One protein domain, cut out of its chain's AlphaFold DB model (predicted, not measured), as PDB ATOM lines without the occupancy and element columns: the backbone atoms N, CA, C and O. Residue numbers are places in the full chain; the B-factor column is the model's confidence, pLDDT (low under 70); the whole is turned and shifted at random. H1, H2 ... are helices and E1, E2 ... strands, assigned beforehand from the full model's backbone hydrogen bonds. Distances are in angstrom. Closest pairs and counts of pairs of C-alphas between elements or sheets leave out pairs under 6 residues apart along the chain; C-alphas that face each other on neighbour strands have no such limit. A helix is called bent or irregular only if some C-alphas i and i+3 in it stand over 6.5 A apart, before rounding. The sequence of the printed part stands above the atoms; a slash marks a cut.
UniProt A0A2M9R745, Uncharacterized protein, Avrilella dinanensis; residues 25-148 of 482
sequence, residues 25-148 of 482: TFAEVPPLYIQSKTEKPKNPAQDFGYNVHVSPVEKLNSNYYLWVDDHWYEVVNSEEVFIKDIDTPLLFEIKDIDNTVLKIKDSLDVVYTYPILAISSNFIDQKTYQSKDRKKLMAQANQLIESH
ATOM      1  N   THR A  25      20.659 -27.145 -14.173       92.06
ATOM      2  CA  THR A  25      21.032 -28.078 -13.106       92.06
ATOM      3  C   THR A  25      21.386 -29.428 -13.721       92.06
ATOM      4  O   THR A  25      20.747 -29.852 -14.682       92.06
ATOM      5  N   PHE A  26      22.391 -30.104 -13.172       93.88
ATOM      6  CA  PHE A  26      22.841 -31.422 -13.620       93.88
ATOM      7  C   PHE A  26      22.511 -32.458 -12.551       93.88
ATOM      8  O   PHE A  26      22.601 -32.150 -11.361       93.88
ATOM      9  N   ALA A  27      22.151 -33.672 -12.958       93.50
ATOM     10  CA  ALA A  27      21.821 -34.746 -12.029       93.50
ATOM     11  C   ALA A  27      22.450 -36.080 -12.444       93.50
ATOM     12  O   ALA A  27      22.609 -36.361 -13.633       93.50
ATOM     13  N   GLU A  28      22.776 -36.893 -11.442       93.94
ATOM     14  CA  GLU A  28      23.154 -38.301 -11.572       93.94
ATOM     15  C   GLU A  28      22.237 -39.125 -10.681       93.94
ATOM     16  O   GLU A  28      22.099 -38.821  -9.499       93.94
ATOM     17  N   VAL A  29      21.635 -40.170 -11.237       93.00
ATOM     18  CA  VAL A  29      20.685 -41.012 -10.510       93.00
ATOM     19  C   VAL A  29      21.119 -42.475 -10.500       93.00
ATOM     20  O   VAL A  29      21.734 -42.942 -11.464       93.00
ATOM     21  N   PRO A  30      20.794 -43.233  -9.441       92.06
ATOM     22  CA  PRO A  30      21.086 -44.657  -9.397       92.06
ATOM     23  C   PRO A  30      20.174 -45.451 -10.354       92.06
ATOM     24  O   PRO A  30      19.010 -45.083 -10.556       92.06
ATOM     25  N   PRO A  31      20.660 -46.573 -10.919       93.44
ATOM     26  CA  PRO A  31      19.781 -47.566 -11.520       93.44
ATOM     27  C   PRO A  31      18.994 -48.291 -10.419       93.44
ATOM     28  O   PRO A  31      19.552 -48.662  -9.385       93.44
ATOM     29  N   LEU A  32      17.707 -48.518 -10.660       92.31
ATOM     30  CA  LEU A  32      16.785 -49.202  -9.756       92.31
ATOM     31  C   LEU A  32      16.279 -50.498 -10.390       92.31
ATOM     32  O   LEU A  32      16.067 -50.564 -11.600       92.31
ATOM     33  N   TYR A  33      16.028 -51.505  -9.558       89.69
ATOM     34  CA  TYR A  33      15.317 -52.722  -9.943       89.69
ATOM     35  C   TYR A  33      14.074 -52.842  -9.063       89.69
ATOM     36  O   TYR A  33      14.168 -53.300  -7.925       89.69
ATOM     37  N   ILE A  34      12.934 -52.365  -9.565       89.50
ATOM     38  CA  ILE A  34      11.672 -52.336  -8.816       89.50
ATOM     39  C   ILE A  34      10.870 -53.588  -9.175       89.50
ATOM     40  O   ILE A  34      10.508 -53.771 -10.339       89.50
ATOM     41  N   GLN A  35      10.608 -54.453  -8.192       82.56
ATOM     42  CA  GLN A  35       9.783 -55.649  -8.408       82.56
ATOM     43  C   GLN A  35       8.298 -55.328  -8.238       82.56
ATOM     44  O   GLN A  35       7.480 -55.781  -9.041       82.56
ATOM     45  N   SER A  36       7.984 -54.505  -7.233       85.31
ATOM     46  CA  SER A  36       6.634 -54.045  -6.912       85.31
ATOM     47  C   SER A  36       6.617 -52.570  -6.514       85.31
ATOM     48  O   SER A  36       7.573 -52.064  -5.920       85.31
ATOM     49  N   LYS A  37       5.510 -51.876  -6.801       84.00
ATOM     50  CA  LYS A  37       5.280 -50.483  -6.404       84.00
ATOM     51  C   LYS A  37       5.301 -50.282  -4.895       84.00
ATOM     52  O   LYS A  37       5.593 -49.169  -4.489       84.00
ATOM     53  N   THR A  38       5.035 -51.304  -4.084       82.44
ATOM     54  CA  THR A  38       5.037 -51.212  -2.610       82.44
ATOM     55  C   THR A  38       6.313 -51.758  -1.975       82.44
ATOM     56  O   THR A  38       6.484 -51.695  -0.756       82.44
ATOM     57  N   GLU A  39       7.238 -52.305  -2.770       83.19
ATOM     58  CA  GLU A  39       8.492 -52.819  -2.231       83.19
ATOM     59  C   GLU A  39       9.420 -51.653  -1.882       83.19
ATOM     60  O   GLU A  39       9.903 -50.915  -2.749       83.19
ATOM     61  N   LYS A  40       9.691 -51.516  -0.583       77.25
ATOM     62  CA  LYS A  40      10.570 -50.476  -0.058       77.25
ATOM     63  C   LYS A  40      11.967 -50.560  -0.692       77.25
ATOM     64  O   LYS A  40      12.528 -51.656  -0.771       77.25
ATOM     65  N   PRO A  41      12.583 -49.426  -1.081       79.31
ATOM     66  CA  PRO A  41      13.947 -49.419  -1.592       79.31
ATOM     67  C   PRO A  41      14.913 -50.092  -0.612       79.31
ATOM     68  O   PRO A  41      14.963 -49.754   0.572       79.31
ATOM     69  N   LYS A  42      15.732 -51.018  -1.129       78.56
ATOM     70  CA  LYS A  42      16.772 -51.720  -0.351       78.56
ATOM     71  C   LYS A  42      17.776 -50.755   0.278       78.56
ATOM     72  O   LYS A  42      18.291 -51.019   1.360       78.56
ATOM     73  N   ASN A  43      18.055 -49.647  -0.406       75.00
ATOM     74  CA  ASN A  43      18.835 -48.543   0.120       75.00
ATOM     75  C   ASN A  43      17.913 -47.324   0.294       75.00
ATOM     76  O   ASN A  43      17.482 -46.768  -0.715       75.00
ATOM     77  N   PRO A  44      17.643 -46.867   1.529       63.62
ATOM     78  CA  PRO A  44      16.795 -45.702   1.784       63.62
ATOM     79  C   PRO A  44      17.278 -44.400   1.128       63.62
ATOM     80  O   PRO A  44      16.483 -43.484   0.964       63.62
ATOM     81  N   ALA A  45      18.560 -44.304   0.754       62.72
ATOM     82  CA  ALA A  45      19.109 -43.171   0.005       62.72
ATOM     83  C   ALA A  45      18.778 -43.213  -1.501       62.72
ATOM     84  O   ALA A  45      19.117 -42.287  -2.232       62.72
ATOM     85  N   GLN A  46      18.158 -44.294  -1.981       74.56
ATOM     86  CA  GLN A  46      17.666 -44.442  -3.349       74.56
ATOM     87  C   GLN A  46      16.150 -44.234  -3.372       74.56
ATOM     88  O   GLN A  46      15.398 -45.136  -3.719       74.56
ATOM     89  N   ASP A  47      15.701 -43.049  -2.963       79.38
ATOM     90  CA  ASP A  47      14.297 -42.629  -3.019       79.38
ATOM     91  C   ASP A  47      13.893 -42.089  -4.404       79.38
ATOM     92  O   ASP A  47      12.713 -41.895  -4.681       79.38
ATOM     93  N   PHE A  48      14.855 -41.901  -5.308       91.69
ATOM     94  CA  PHE A  48      14.650 -41.553  -6.709       91.69
ATOM     95  C   PHE A  48      15.680 -42.258  -7.594       91.69
ATOM     96  O   PHE A  48      16.849 -42.382  -7.226       91.69
ATOM     97  N   GLY A  49      15.272 -42.690  -8.786       92.94
ATOM     98  CA  GLY A  49      16.200 -43.298  -9.736       92.94
ATOM     99  C   GLY A  49      15.554 -43.763 -11.030       92.94
ATOM    100  O   GLY A  49      14.370 -43.535 -11.269       92.94
ATOM    101  N   TYR A  50      16.347 -44.410 -11.882       94.94
ATOM    102  CA  TYR A  50      15.872 -44.952 -13.154       94.94
ATOM    103  C   TYR A  50      15.652 -46.457 -13.041       94.94
ATOM    104  O   TYR A  50      16.606 -47.217 -12.871       94.94
ATOM    105  N   ASN A  51      14.404 -46.898 -13.159       94.25
ATOM    106  CA  ASN A  51      14.065 -48.311 -13.188       94.25
ATOM    107  C   ASN A  51      14.564 -48.945 -14.491       94.25
ATOM    108  O   ASN A  51      14.160 -48.557 -15.586       94.25
ATOM    109  N   VAL A  52      15.449 -49.932 -14.374       92.00
ATOM    110  CA  VAL A  52      16.053 -50.611 -15.531       92.00
ATOM    111  C   VAL A  52      15.284 -51.863 -15.951       92.00
ATOM    112  O   VAL A  52      15.543 -52.411 -17.019       92.00
ATOM    113  N   HIS A  53      14.326 -52.312 -15.138       85.44
ATOM    114  CA  HIS A  53      13.574 -53.541 -15.358       85.44
ATOM    115  C   HIS A  53      12.138 -53.267 -15.808       85.44
ATOM    116  O   HIS A  53      11.464 -52.405 -15.253       85.44
ATOM    117  N   VAL A  54      11.651 -54.039 -16.781       84.38
ATOM    118  CA  VAL A  54      10.232 -54.038 -17.143       84.38
ATOM    119  C   VAL A  54       9.533 -55.176 -16.409       84.38
ATOM    120  O   VAL A  54       9.800 -56.339 -16.713       84.38
ATOM    121  N   SER A  55       8.644 -54.849 -15.466       79.12
ATOM    122  CA  SER A  55       7.891 -55.865 -14.717       79.12
ATOM    123  C   SER A  55       6.713 -56.371 -15.554       79.12
ATOM    124  O   SER A  55       5.841 -55.569 -15.910       79.12
ATOM    125  N   PRO A  56       6.630 -57.682 -15.853       69.44
ATOM    126  CA  PRO A  56       5.502 -58.245 -16.591       69.44
ATOM    127  C   PRO A  56       4.223 -58.314 -15.744       69.44
ATOM    128  O   PRO A  56       3.132 -58.356 -16.305       69.44
ATOM    129  N   VAL A  57       4.352 -58.312 -14.413       65.62
ATOM    130  CA  VAL A  57       3.231 -58.459 -13.473       65.62
ATOM    131  C   VAL A  57       2.580 -57.107 -13.188       65.62
ATOM    132  O   VAL A  57       1.382 -56.943 -13.389       65.62
ATOM    133  N   GLU A  58       3.370 -56.104 -12.796       69.25
ATOM    134  CA  GLU A  58       2.850 -54.782 -12.409       69.25
ATOM    135  C   GLU A  58       2.894 -53.732 -13.531       69.25
ATOM    136  O   GLU A  58       2.560 -52.568 -13.311       69.25
ATOM    137  N   LYS A  59       3.300 -54.124 -14.749       75.31
ATOM    138  CA  LYS A  59       3.463 -53.222 -15.907       75.31
ATOM    139  C   LYS A  59       4.345 -52.007 -15.593       75.31
ATOM    140  O   LYS A  59       4.071 -50.889 -16.029       75.31
ATOM    141  N   LEU A  60       5.410 -52.222 -14.824       85.88
ATOM    142  CA  LEU A  60       6.405 -51.187 -14.554       85.88
ATOM    143  C   LEU A  60       7.297 -51.029 -15.775       85.88
ATOM    144  O   LEU A  60       7.955 -51.981 -16.180       85.88
ATOM    145  N   ASN A  61       7.324 -49.832 -16.348       88.88
ATOM    146  CA  ASN A  61       8.187 -49.513 -17.479       88.88
ATOM    147  C   ASN A  61       9.600 -49.159 -17.015       88.88
ATOM    148  O   ASN A  61       9.803 -48.727 -15.874       88.88
ATOM    149  N   SER A  62      10.558 -49.248 -17.938       91.62
ATOM    150  CA  SER A  62      11.861 -48.617 -17.753       91.62
ATOM    151  C   SER A  62      11.719 -47.099 -17.863       91.62
ATOM    152  O   SER A  62      11.571 -46.563 -18.960       91.62
ATOM    153  N   ASN A  63      11.699 -46.420 -16.721       94.31
ATOM    154  CA  ASN A  63      11.511 -44.974 -16.608       94.31
ATOM    155  C   ASN A  63      12.036 -44.493 -15.243       94.31
ATOM    156  O   ASN A  63      12.534 -45.293 -14.451       94.31
ATOM    157  N   TYR A  64      11.930 -43.201 -14.947       94.94
ATOM    158  CA  TYR A  64      12.271 -42.655 -13.635       94.94
ATOM    159  C   TYR A  64      11.144 -42.884 -12.637       94.94
ATOM    160  O   TYR A  64       9.975 -42.682 -12.970       94.94
ATOM    161  N   TYR A  65      11.506 -43.257 -11.412       93.56
ATOM    162  CA  TYR A  65      10.562 -43.479 -10.326       93.56
ATOM    163  C   TYR A  65      10.990 -42.756  -9.057       93.56
ATOM    164  O   TYR A  65      12.183 -42.616  -8.784       93.56
ATOM    165  N   LEU A  66       9.995 -42.320  -8.291       88.19
ATOM    166  CA  LEU A  66      10.142 -41.634  -7.014       88.19
ATOM    167  C   LEU A  66       9.396 -42.411  -5.924       88.19
ATOM    168  O   LEU A  66       8.228 -42.752  -6.109       88.19
ATOM    169  N   TRP A  67      10.060 -42.678  -4.805       83.38
ATOM    170  CA  TRP A  67       9.482 -43.313  -3.627       83.38
ATOM    171  C   TRP A  67       8.830 -42.259  -2.732       83.38
ATOM    172  O   TRP A  67       9.507 -41.415  -2.143       83.38
ATOM    173  N   VAL A  68       7.502 -42.290  -2.635       73.88
ATOM    174  CA  VAL A  68       6.701 -41.367  -1.820       73.88
ATOM    175  C   VAL A  68       5.602 -42.172  -1.137       73.88
ATOM    176  O   VAL A  68       4.974 -42.999  -1.779       73.88
ATOM    177  N   ASP A  69       5.332 -41.937   0.146       70.44
ATOM    178  CA  ASP A  69       4.217 -42.581   0.870       70.44
ATOM    179  C   ASP A  69       4.168 -44.103   0.713       70.44
ATOM    180  O   ASP A  69       3.130 -44.678   0.395       70.44
ATOM    181  N   ASP A  70       5.325 -44.737   0.892       74.94
ATOM    182  CA  ASP A  70       5.515 -46.181   0.786       74.94
ATOM    183  C   ASP A  70       5.172 -46.785  -0.589       74.94
ATOM    184  O   ASP A  70       4.870 -47.974  -0.699       74.94
ATOM    185  N   HIS A  71       5.227 -45.965  -1.647       80.94
ATOM    186  CA  HIS A  71       4.980 -46.395  -3.019       80.94
ATOM    187  C   HIS A  71       5.952 -45.777  -4.033       80.94
ATOM    188  O   HIS A  71       6.379 -44.628  -3.908       80.94
ATOM    189  N   TRP A  72       6.241 -46.516  -5.104       87.31
ATOM    190  CA  TRP A  72       6.936 -46.022  -6.291       87.31
ATOM    191  C   TRP A  72       5.970 -45.363  -7.278       87.31
ATOM    192  O   TRP A  72       5.029 -45.992  -7.765       87.31
ATOM    193  N   TYR A  73       6.270 -44.119  -7.648       87.12
ATOM    194  CA  TYR A  73       5.533 -43.350  -8.648       87.12
ATOM    195  C   TYR A  73       6.378 -43.147  -9.896       87.12
ATOM    196  O   TYR A  73       7.534 -42.743  -9.801       87.12
ATOM    197  N   GLU A  74       5.787 -43.368 -11.066       91.62
ATOM    198  CA  GLU A  74       6.446 -43.135 -12.353       91.62
ATOM    199  C   GLU A  74       6.479 -41.633 -12.668       91.62
ATOM    200  O   GLU A  74       5.446 -40.970 -12.609       91.62
ATOM    201  N   VAL A  75       7.630 -41.082 -13.059       92.69
ATOM    202  CA  VAL A  75       7.718 -39.705 -13.573       92.69
ATOM    203  C   VAL A  75       7.294 -39.686 -15.040       92.69
ATOM    204  O   VAL A  75       8.043 -40.088 -15.932       92.69
ATOM    205  N   VAL A  76       6.089 -39.189 -15.310       91.06
ATOM    206  CA  VAL A  76       5.473 -39.259 -16.647       91.06
ATOM    207  C   VAL A  76       5.893 -38.136 -17.584       91.06
ATOM    208  O   VAL A  76       5.807 -38.293 -18.795       91.06
ATOM    209  N   ASN A  77       6.375 -37.012 -17.053       90.81
ATOM    210  CA  ASN A  77       6.934 -35.925 -17.861       90.81
ATOM    211  C   ASN A  77       8.466 -35.966 -17.924       90.81
ATOM    212  O   ASN A  77       9.104 -34.942 -18.164       90.81
ATOM    213  N   SER A  78       9.067 -37.138 -17.709       92.31
ATOM    214  CA  SER A  78      10.521 -37.299 -17.696       92.31
ATOM    215  C   SER A  78      11.172 -36.870 -19.013       92.31
ATOM    216  O   SER A  78      12.245 -36.282 -18.990       92.31
ATOM    217  N   GLU A  79      10.522 -37.082 -20.159       89.69
ATOM    218  CA  GLU A  79      11.047 -36.653 -21.466       89.69
ATOM    219  C   GLU A  79      10.993 -35.137 -21.688       89.69
ATOM    220  O   GLU A  79      11.788 -34.598 -22.454       89.69
ATOM    221  N   GLU A  80      10.067 -34.450 -21.016       89.69
ATOM    222  CA  GLU A  80       9.949 -32.990 -21.063       89.69
ATOM    223  C   GLU A  80      10.952 -32.328 -20.111       89.69
ATOM    224  O   GLU A  80      11.515 -31.278 -20.420       89.69
ATOM    225  N   VAL A  81      11.161 -32.943 -18.942       91.19
ATOM    226  CA  VAL A  81      11.933 -32.368 -17.836       91.19
ATOM    227  C   VAL A  81      13.409 -32.746 -17.899       91.19
ATOM    228  O   VAL A  81      14.272 -31.908 -17.631       91.19
ATOM    229  N   PHE A  82      13.713 -33.999 -18.232       95.00
ATOM    230  CA  PHE A  82      15.069 -34.532 -18.213       95.00
ATOM    231  C   PHE A  82      15.644 -34.540 -19.623       95.00
ATOM    232  O   PHE A  82      15.296 -35.362 -20.475       95.00
ATOM    233  N   ILE A  83      16.587 -33.634 -19.861       93.25
ATOM    234  CA  ILE A  83      17.382 -33.624 -21.084       93.25
ATOM    235  C   ILE A  83      18.476 -34.674 -20.902       93.25
ATOM    236  O   ILE A  83      19.548 -34.404 -20.360       93.25
ATOM    237  N   LYS A  84      18.133 -35.904 -21.283       88.00
ATOM    238  CA  LYS A  84      18.945 -37.111 -21.101       88.00
ATOM    239  C   LYS A  84      20.210 -37.083 -21.951       88.00
ATOM    240  O   LYS A  84      20.199 -36.600 -23.086       88.00
ATOM    241  N   ASP A  85      21.272 -37.679 -21.422       78.62
ATOM    242  CA  ASP A  85      22.429 -38.043 -22.231       78.62
ATOM    243  C   ASP A  85      22.086 -39.222 -23.160       78.62
ATOM    244  O   ASP A  85      21.321 -40.118 -22.801       78.62
ATOM    245  N   ILE A  86      22.648 -39.227 -24.370       76.69
ATOM    246  CA  ILE A  86      22.367 -40.261 -25.371       76.69
ATOM    247  C   ILE A  86      22.924 -41.632 -24.959       76.69
ATOM    248  O   ILE A  86      22.389 -42.658 -25.372       76.69
ATOM    249  N   ASP A  87      23.979 -41.646 -24.135       84.75
ATOM    250  CA  ASP A  87      24.694 -42.860 -23.741       84.75
ATOM    251  C   ASP A  87      24.136 -43.496 -22.457       84.75
ATOM    252  O   ASP A  87      24.456 -44.647 -22.150       84.75
ATOM    253  N   THR A  88      23.338 -42.765 -21.669       91.75
ATOM    254  CA  THR A  88      22.755 -43.292 -20.429       91.75
ATOM    255  C   THR A  88      21.589 -42.441 -19.905       91.75
ATOM    256  O   THR A  88      21.705 -41.219 -19.844       91.75
ATOM    257  N   PRO A  89      20.494 -43.063 -19.421       93.31
ATOM    258  CA  PRO A  89      19.429 -42.342 -18.723       93.31
ATOM    259  C   PRO A  89      19.824 -41.932 -17.291       93.31
ATOM    260  O   PRO A  89      19.079 -41.224 -16.620       93.31
ATOM    261  N   LEU A  90      20.983 -42.366 -16.792       95.12
ATOM    262  CA  LEU A  90      21.417 -42.098 -15.418       95.12
ATOM    263  C   LEU A  90      22.017 -40.699 -15.228       95.12
ATOM    264  O   LEU A  90      22.314 -40.310 -14.103       95.12
ATOM    265  N   LEU A  91      22.193 -39.948 -16.316       95.38
ATOM    266  CA  LEU A  91      22.690 -38.577 -16.328       95.38
ATOM    267  C   LEU A  91      21.766 -37.710 -17.180       95.38
ATOM    268  O   LEU A  91      21.423 -38.077 -18.306       95.38
ATOM    269  N   PHE A  92      21.377 -36.554 -16.651       95.12
ATOM    270  CA  PHE A  92      20.538 -35.611 -17.383       95.12
ATOM    271  C   PHE A  92      20.719 -34.167 -16.911       95.12
ATOM    272  O   PHE A  92      21.218 -33.889 -15.815       95.12
ATOM    273  N   GLU A  93      20.278 -33.243 -17.761       95.06
ATOM    274  CA  GLU A  93      20.200 -31.812 -17.476       95.06
ATOM    275  C   GLU A  93      18.745 -31.378 -17.268       95.06
ATOM    276  O   GLU A  93      17.832 -31.873 -17.932       95.06
ATOM    277  N   ILE A  94      18.538 -30.405 -16.382       93.12
ATOM    278  CA  ILE A  94      17.257 -29.726 -16.170       93.12
ATOM    279  C   ILE A  94      17.458 -28.244 -16.472       93.12
ATOM    280  O   ILE A  94      18.358 -27.604 -15.922       93.12
ATOM    281  N   LYS A  95      16.604 -27.683 -17.328       91.12
ATOM    282  CA  LYS A  95      16.576 -26.245 -17.619       91.12
ATOM    283  C   LYS A  95      15.484 -25.571 -16.807       91.12
ATOM    284  O   LYS A  95      14.408 -26.130 -16.668       91.12
ATOM    285  N   ASP A  96      15.752 -24.348 -16.356       84.44
ATOM    286  CA  ASP A  96      14.764 -23.506 -15.671       84.44
ATOM    287  C   ASP A  96      14.122 -24.216 -14.469       84.44
ATOM    288  O   ASP A  96      12.905 -24.387 -14.364       84.44
ATOM    289  N   ILE A  97      14.988 -24.681 -13.563       79.75
ATOM    290  CA  ILE A  97      14.578 -25.452 -12.387       79.75
ATOM    291  C   ILE A  97      13.533 -24.718 -11.535       79.75
ATOM    292  O   ILE A  97      12.673 -25.361 -10.946       79.75
ATOM    293  N   ASP A  98      13.564 -23.386 -11.509       73.25
ATOM    294  CA  ASP A  98      12.673 -22.584 -10.672       73.25
ATOM    295  C   ASP A  98      11.202 -22.639 -11.150       73.25
ATOM    296  O   ASP A  98      10.295 -22.446 -10.344       73.25
ATOM    297  N   ASN A  99      10.954 -22.969 -12.428       75.31
ATOM    298  CA  ASN A  99       9.611 -23.109 -13.015       75.31
ATOM    299  C   ASN A  99       9.255 -24.557 -13.389       75.31
ATOM    300  O   ASN A  99       8.191 -24.816 -13.955       75.31
ATOM    301  N   THR A 100      10.142 -25.508 -13.106       79.25
ATOM    302  CA  THR A 100       9.972 -26.902 -13.508       79.25
ATOM    303  C   THR A 100       9.274 -27.699 -12.412       79.25
ATOM    304  O   THR A 100       9.634 -27.627 -11.238       79.25
ATOM    305  N   VAL A 101       8.300 -28.519 -12.802       78.00
ATOM    306  CA  VAL A 101       7.611 -29.456 -11.907       78.00
ATOM    307  C   VAL A 101       7.653 -30.867 -12.479       78.00
ATOM    308  O   VAL A 101       7.609 -31.068 -13.694       78.00
ATOM    309  N   LEU A 102       7.722 -31.855 -11.595       78.62
ATOM    310  CA  LEU A 102       7.562 -33.258 -11.943       78.62
ATOM    311  C   LEU A 102       6.076 -33.595 -12.001       78.62
ATOM    312  O   LEU A 102       5.283 -33.113 -11.196       78.62
ATOM    313  N   LYS A 103       5.707 -34.449 -12.944       81.12
ATOM    314  CA  LYS A 103       4.411 -35.113 -12.977       81.12
ATOM    315  C   LYS A 103       4.659 -36.568 -12.634       81.12
ATOM    316  O   LYS A 103       5.372 -37.246 -13.370       81.12
ATOM    317  N   ILE A 104       4.114 -37.016 -11.514       78.38
ATOM    318  CA  ILE A 104       4.293 -38.382 -11.019       78.38
ATOM    319  C   ILE A 104       2.969 -39.130 -11.078       78.38
ATOM    320  O   ILE A 104       1.922 -38.532 -10.847       78.38
ATOM    321  N   LYS A 105       3.009 -40.416 -11.406       78.56
ATOM    322  CA  LYS A 105       1.828 -41.245 -11.644       78.56
ATOM    323  C   LYS A 105       1.808 -42.451 -10.713       78.56
ATOM    324  O   LYS A 105       2.830 -43.125 -10.578       78.56
ATOM    325  N   ASP A 106       0.666 -42.708 -10.079       66.25
ATOM    326  CA  ASP A 106       0.500 -43.812  -9.125       66.25
ATOM    327  C   ASP A 106       0.106 -45.152  -9.781       66.25
ATOM    328  O   ASP A 106       0.284 -45.375 -10.984       66.25
ATOM    329  N   SER A 107      -0.336 -46.119  -8.972       65.38
ATOM    330  CA  SER A 107      -0.846 -47.421  -9.427       65.38
ATOM    331  C   SER A 107      -2.155 -47.339 -10.210       65.38
ATOM    332  O   SER A 107      -2.454 -48.270 -10.951       65.38
ATOM    333  N   LEU A 108      -2.884 -46.231 -10.098       55.06
ATOM    334  CA  LEU A 108      -4.201 -46.008 -10.691       55.06
ATOM    335  C   LEU A 108      -4.154 -44.967 -11.814       55.06
ATOM    336  O   LEU A 108      -5.153 -44.332 -12.133       55.06
ATOM    337  N   ASP A 109      -2.965 -44.750 -12.376       61.22
ATOM    338  CA  ASP A 109      -2.702 -43.785 -13.437       61.22
ATOM    339  C   ASP A 109      -3.061 -42.319 -13.097       61.22
ATOM    340  O   ASP A 109      -3.064 -41.453 -13.979       61.22
ATOM    341  N   VAL A 110      -3.278 -41.994 -11.817       52.53
ATOM    342  CA  VAL A 110      -3.538 -40.619 -11.379       52.53
ATOM    343  C   VAL A 110      -2.231 -39.838 -11.390       52.53
ATOM    344  O   VAL A 110      -1.231 -40.266 -10.813       52.53
ATOM    345  N   VAL A 111      -2.243 -38.676 -12.047       61.62
ATOM    346  CA  VAL A 111      -1.067 -37.815 -12.205       61.62
ATOM    347  C   VAL A 111      -1.091 -36.674 -11.194       61.62
ATOM    348  O   VAL A 111      -1.989 -35.833 -11.199       61.62
ATOM    349  N   TYR A 112      -0.048 -36.603 -10.379       59.16
ATOM    350  CA  TYR A 112       0.177 -35.562  -9.383       59.16
ATOM    351  C   TYR A 112       1.303 -34.637  -9.831       59.16
ATOM    352  O   TYR A 112       2.233 -35.053 -10.522       59.16
ATOM    353  N   THR A 113       1.243 -33.374  -9.408       65.25
ATOM    354  CA  THR A 113       2.355 -32.433  -9.589       65.25
ATOM    355  C   THR A 113       3.254 -32.477  -8.360       65.25
ATOM    356  O   THR A 113       2.767 -32.385  -7.237       65.25
ATOM    357  N   TYR A 114       4.561 -32.600  -8.569       64.25
ATOM    358  CA  TYR A 114       5.562 -32.715  -7.514       64.25
ATOM    359  C   TYR A 114       6.712 -31.723  -7.750       64.25
ATOM    360  O   TYR A 114       7.099 -31.493  -8.900       64.25
ATOM    361  N   PRO A 115       7.275 -31.093  -6.705       71.12
ATOM    362  CA  PRO A 115       8.349 -30.122  -6.886       71.12
ATOM    363  C   PRO A 115       9.621 -30.797  -7.404       71.12
ATOM    364  O   PRO A 115      10.064 -31.808  -6.861       71.12
ATOM    365  N   ILE A 116      10.272 -30.192  -8.400       75.62
ATOM    366  CA  ILE A 116      11.547 -30.690  -8.947       75.62
ATOM    367  C   ILE A 116      12.665 -30.751  -7.892       75.62
ATOM    368  O   ILE A 116      13.592 -31.545  -8.003       75.62
ATOM    369  N   LEU A 117      12.564 -29.957  -6.822       77.75
ATOM    370  CA  LEU A 117      13.512 -29.981  -5.706       77.75
ATOM    371  C   LEU A 117      13.454 -31.277  -4.887       77.75
ATOM    372  O   LEU A 117      14.402 -31.555  -4.154       77.75
ATOM    373  N   ALA A 118      12.400 -32.085  -5.023       70.50
ATOM    374  CA  ALA A 118      12.309 -33.381  -4.358       70.50
ATOM    375  C   ALA A 118      13.464 -34.322  -4.723       70.50
ATOM    376  O   ALA A 118      13.879 -35.118  -3.895       70.50
ATOM    377  N   ILE A 119      14.019 -34.187  -5.929       77.56
ATOM    378  CA  ILE A 119      15.131 -35.017  -6.406       77.56
ATOM    379  C   ILE A 119      16.496 -34.338  -6.219       77.56
ATOM    380  O   ILE A 119      17.491 -34.774  -6.793       77.56
ATOM    381  N   SER A 120      16.564 -33.261  -5.429       80.44
ATOM    382  CA  SER A 120      17.767 -32.424  -5.323       80.44
ATOM    383  C   SER A 120      18.979 -33.100  -4.688       80.44
ATOM    384  O   SER A 120      20.101 -32.659  -4.929       80.44
ATOM    385  N   SER A 121      18.783 -34.195  -3.950       76.81
ATOM    386  CA  SER A 121      19.856 -35.074  -3.464       76.81
ATOM    387  C   SER A 121      20.706 -35.666  -4.597       76.81
ATOM    388  O   SER A 121      21.876 -35.975  -4.393       76.81
ATOM    389  N   ASN A 122      20.140 -35.772  -5.801       85.69
ATOM    390  CA  ASN A 122      20.795 -36.312  -6.992       85.69
ATOM    391  C   ASN A 122      21.489 -35.227  -7.831       85.69
ATOM    392  O   ASN A 122      22.072 -35.523  -8.877       85.69
ATOM    393  N   PHE A 123      21.405 -33.954  -7.426       89.44
ATOM    394  CA  PHE A 123      22.011 -32.859  -8.176       89.44
ATOM    395  C   PHE A 123      23.518 -32.804  -7.953       89.44
ATOM    396  O   PHE A 123      24.013 -32.862  -6.829       89.44
ATOM    397  N   ILE A 124      24.248 -32.629  -9.049       89.62
ATOM    398  CA  ILE A 124      25.706 -32.560  -9.073       89.62
ATOM    399  C   ILE A 124      26.166 -31.300  -9.802       89.62
ATOM    400  O   ILE A 124      25.435 -30.696 -10.589       89.62
ATOM    401  N   ASP A 125      27.400 -30.877  -9.545       90.94
ATOM    402  CA  ASP A 125      27.979 -29.750 -10.264       90.94
ATOM    403  C   ASP A 125      28.387 -30.141 -11.696       90.94
ATOM    404  O   ASP A 125      28.649 -31.304 -12.016       90.94
ATOM    405  N   GLN A 126      28.488 -29.137 -12.569       91.00
ATOM    406  CA  GLN A 126      28.802 -29.330 -13.986       91.00
ATOM    407  C   GLN A 126      30.142 -30.045 -14.221       91.00
ATOM    408  O   GLN A 126      30.265 -30.832 -15.161       91.00
ATOM    409  N   LYS A 127      31.161 -29.779 -13.395       91.81
ATOM    410  CA  LYS A 127      32.483 -30.395 -13.559       91.81
ATOM    411  C   LYS A 127      32.402 -31.880 -13.219       91.81
ATOM    412  O   LYS A 127      32.937 -32.700 -13.967       91.81
ATOM    413  N   THR A 128      31.703 -32.222 -12.138       91.69
ATOM    414  CA  THR A 128      31.418 -33.612 -11.774       91.69
ATOM    415  C   THR A 128      30.648 -34.304 -12.893       91.69
ATOM    416  O   THR A 128      31.122 -35.327 -13.380       91.69
ATOM    417  N   TYR A 129      29.565 -33.701 -13.392       92.12
ATOM    418  CA  TYR A 129      28.760 -34.231 -14.499       92.12
ATOM    419  C   TYR A 129      29.599 -34.547 -15.747       92.12
ATOM    420  O   TYR A 129      29.517 -35.634 -16.316       92.12
ATOM    421  N   GLN A 130      30.475 -33.624 -16.152       90.31
ATOM    422  CA  GLN A 130      31.344 -33.809 -17.320       90.31
ATOM    423  C   GLN A 130      32.414 -34.890 -17.123       90.31
ATOM    424  O   GLN A 130      32.840 -35.505 -18.099       90.31
ATOM    425  N   SER A 131      32.846 -35.125 -15.882       91.56
ATOM    426  CA  SER A 131      33.874 -36.119 -15.551       91.56
ATOM    427  C   SER A 131      33.358 -37.557 -15.433       91.56
ATOM    428  O   SER A 131      34.168 -38.478 -15.312       91.56
ATOM    429  N   LYS A 132      32.035 -37.772 -15.453       92.00
ATOM    430  CA  LYS A 132      31.444 -39.102 -15.267       92.00
ATOM    431  C   LYS A 132      31.736 -40.035 -16.439       92.00
ATOM    432  O   LYS A 132      31.603 -39.677 -17.609       92.00
ATOM    433  N   ASP A 133      32.085 -41.273 -16.099       90.81
ATOM    434  CA  ASP A 133      32.243 -42.358 -17.064       90.81
ATOM    435  C   ASP A 133      30.878 -42.993 -17.367       90.81
ATOM    436  O   ASP A 133      30.377 -43.846 -16.630       90.81
ATOM    437  N   ARG A 134      30.283 -42.562 -18.482       90.81
ATOM    438  CA  ARG A 134      28.963 -43.007 -18.961       90.81
ATOM    439  C   ARG A 134      28.915 -44.515 -19.205       90.81
ATOM    440  O   ARG A 134      27.937 -45.166 -18.850       90.81
ATOM    441  N   LYS A 135      29.994 -45.097 -19.746       90.75
ATOM    442  CA  LYS A 135      30.068 -46.544 -20.013       90.75
ATOM    443  C   LYS A 135      30.059 -47.336 -18.718       90.75
ATOM    444  O   LYS A 135      29.398 -48.366 -18.646       90.75
ATOM    445  N   LYS A 136      30.765 -46.849 -17.696       92.56
ATOM    446  CA  LYS A 136      30.768 -47.479 -16.375       92.56
ATOM    447  C   LYS A 136      29.383 -47.435 -15.724       92.56
ATOM    448  O   LYS A 136      28.952 -48.451 -15.192       92.56
ATOM    449  N   LEU A 137      28.685 -46.302 -15.796       91.31
ATOM    450  CA  LEU A 137      27.320 -46.165 -15.265       91.31
ATOM    451  C   LEU A 137      26.342 -47.111 -15.971       91.31
ATOM    452  O   LEU A 137      25.588 -47.831 -15.321       91.31
ATOM    453  N   MET A 138      26.408 -47.186 -17.301       91.75
ATOM    454  CA  MET A 138      25.563 -48.111 -18.055       91.75
ATOM    455  C   MET A 138      25.924 -49.583 -17.791       91.75
ATOM    456  O   MET A 138      25.043 -50.434 -17.703       91.75
ATOM    457  N   ALA A 139      27.207 -49.901 -17.594       92.31
ATOM    458  CA  ALA A 139      27.629 -51.241 -17.191       92.31
ATOM    459  C   ALA A 139      27.084 -51.627 -15.804       92.31
ATOM    460  O   ALA A 139      26.669 -52.767 -15.619       92.31
ATOM    461  N   GLN A 140      27.027 -50.684 -14.855       89.00
ATOM    462  CA  GLN A 140      26.406 -50.908 -13.543       89.00
ATOM    463  C   GLN A 140      24.907 -51.201 -13.665       89.00
ATOM    464  O   GLN A 140      24.417 -52.129 -13.023       89.00
ATOM    465  N   ALA A 141      24.189 -50.462 -14.515       89.50
ATOM    466  CA  ALA A 141      22.781 -50.730 -14.804       89.50
ATOM    467  C   ALA A 141      22.571 -52.140 -15.379       89.50
ATOM    468  O   ALA A 141      21.723 -52.883 -14.893       89.50
ATOM    469  N   ASN A 142      23.382 -52.540 -16.364       89.88
ATOM    470  CA  ASN A 142      23.290 -53.870 -16.972       89.88
ATOM    471  C   ASN A 142      23.620 -54.989 -15.977       89.88
ATOM    472  O   ASN A 142      22.916 -55.994 -15.925       89.88
ATOM    473  N   GLN A 143      24.642 -54.797 -15.141       90.56
ATOM    474  CA  GLN A 143      24.992 -55.757 -14.098       90.56
ATOM    475  C   GLN A 143      23.849 -55.940 -13.087       90.56
ATOM    476  O   GLN A 143      23.599 -57.058 -12.643       90.56
ATOM    477  N   LEU A 144      23.139 -54.861 -12.740       87.88
ATOM    478  CA  LEU A 144      21.974 -54.926 -11.856       87.88
ATOM    479  C   LEU A 144      20.830 -55.742 -12.475       87.88
ATOM    480  O   LEU A 144      20.150 -56.473 -11.756       87.88
ATOM    481  N   ILE A 145      20.630 -55.649 -13.793       85.56
ATOM    482  CA  ILE A 145      19.674 -56.501 -14.513       85.56
ATOM    483  C   ILE A 145      20.122 -57.964 -14.413       85.56
ATOM    484  O   ILE A 145      19.347 -58.808 -13.969       85.56
ATOM    485  N   GLU A 146      21.376 -58.264 -14.765       86.56
ATOM    486  CA  GLU A 146      21.926 -59.628 -14.762       86.56
ATOM    487  C   GLU A 146      21.857 -60.302 -13.387       86.56
ATOM    488  O   GLU A 146      21.525 -61.481 -13.302       86.56
ATOM    489  N   SER A 147      22.115 -59.566 -12.300       84.69
ATOM    490  CA  SER A 147      22.068 -60.124 -10.943       84.69
ATOM    491  C   SER A 147      20.662 -60.517 -10.484       84.69
ATOM    492  O   SER A 147      20.529 -61.260  -9.516       84.69
ATOM    493  N   HIS A 148      19.623 -59.993 -11.138       76.75
ATOM    494  CA  HIS A 148      18.221 -60.256 -10.811       76.75
ATOM    495  C   HIS A 148      17.516 -61.132 -11.859       76.75
ATOM    496  O   HIS A 148      16.367 -61.518 -11.650       76.75
TER     497      HIS A 148
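AT A GLANCE: This is residues 25 to 148 of the 482 residues of an uncharacterized protein of Avrilella dinanensis (UniProt A0A2M9R745). Look for two small antiparallel sheets that come near each other at E2 and E6: a strongly twisted one of five strands and a smaller one of three. H2 sits near both sheets, while H3 and H4 cover the other face of the three-stranded one, and H4, the longest helix, reaches past it. The printed part has 124 residues, with four named helices and eight named strands in the order E1 E2 E3 E4 H1 E5 E6 E7 E8 H2 H3 H4. The sheets run E2 E3 E4 E7 E8 and E1 E6 E5; the class is mixed, helices and strands. The whole is compact, with a radius of gyration of the C-alphas of 13.9 A and spans of 39 by 36 by 24 A.

HOW THE PARTS SIT: Start at E1, residues 25 to 28, the antiparallel neighbour of E6, residues 88 to 95; N 25 and O 94 are within hydrogen-bond range at 2.9 A. E6 bends by 61 degrees at residue 91 and forms a hairpin with E5, residues 83 to 85, where N 83 and O 93 are within hydrogen-bond range at 2.9 A. E2, residues 48 to 51, E3, residues 64 to 68, and E4, residues 71 to 75, make a meander, each strand the antiparallel neighbour of the one before; N 49 and O 65, at 3.1 A, and N 66 and O 73, at 2.9 A, are within hydrogen-bond range. The closest C-alphas of E2 and E6 are those of Tyr 50 and Leu 90, 6.6 A apart. E4 is also the antiparallel neighbour of E7, residues 101 to 105, with N 74 and O 105 within hydrogen-bond range at 3.0 A. E7 forms a hairpin with E8, residues 111 to 115, where N 102 and O 114 are within hydrogen-bond range at 2.8 A. H1, residues 78 to 81, is on the five-stranded sheet at a height of 6.9 A. H2, residues 116 to 122, is on its opposite face, and is irregular, with C-alphas 118 and 121 7.8 A apart. H3, residues 126 to 131, lies over E1 and H4, residues 134 to 148, over E6, on the same face; the closest C-alphas of E6 and H4 are those of Thr 88 and Met 138, 6.1 A apart. In H3 every O i to N i+4 pair is within hydrogen-bond range, in H4 10 of 11, in H2 0 of 3 but 3 of 4 O i to N i+3 pairs; H1 is too short for an O i to N i+4 pair.

IN THESE COORDINATES: Find C-alpha 25 at (21.032, -28.078, -13.106), where E1 begins. E6 runs 18.3 A from C-alpha 88 at (22.755, -43.292, -20.429). H4 runs 21.9 A to C-alpha 148 at (18.221, -60.256, -10.811).

THE WHOLE: The C-alphas of Val 57 and Lys 127, the two farthest apart, are 40.5 A apart. The printed part has no cut; the links E1 to E2 and E2 to E3 are long. Look for pLDDT under 70 at residues 44 to 45, 56 to 58 and 106 to 114.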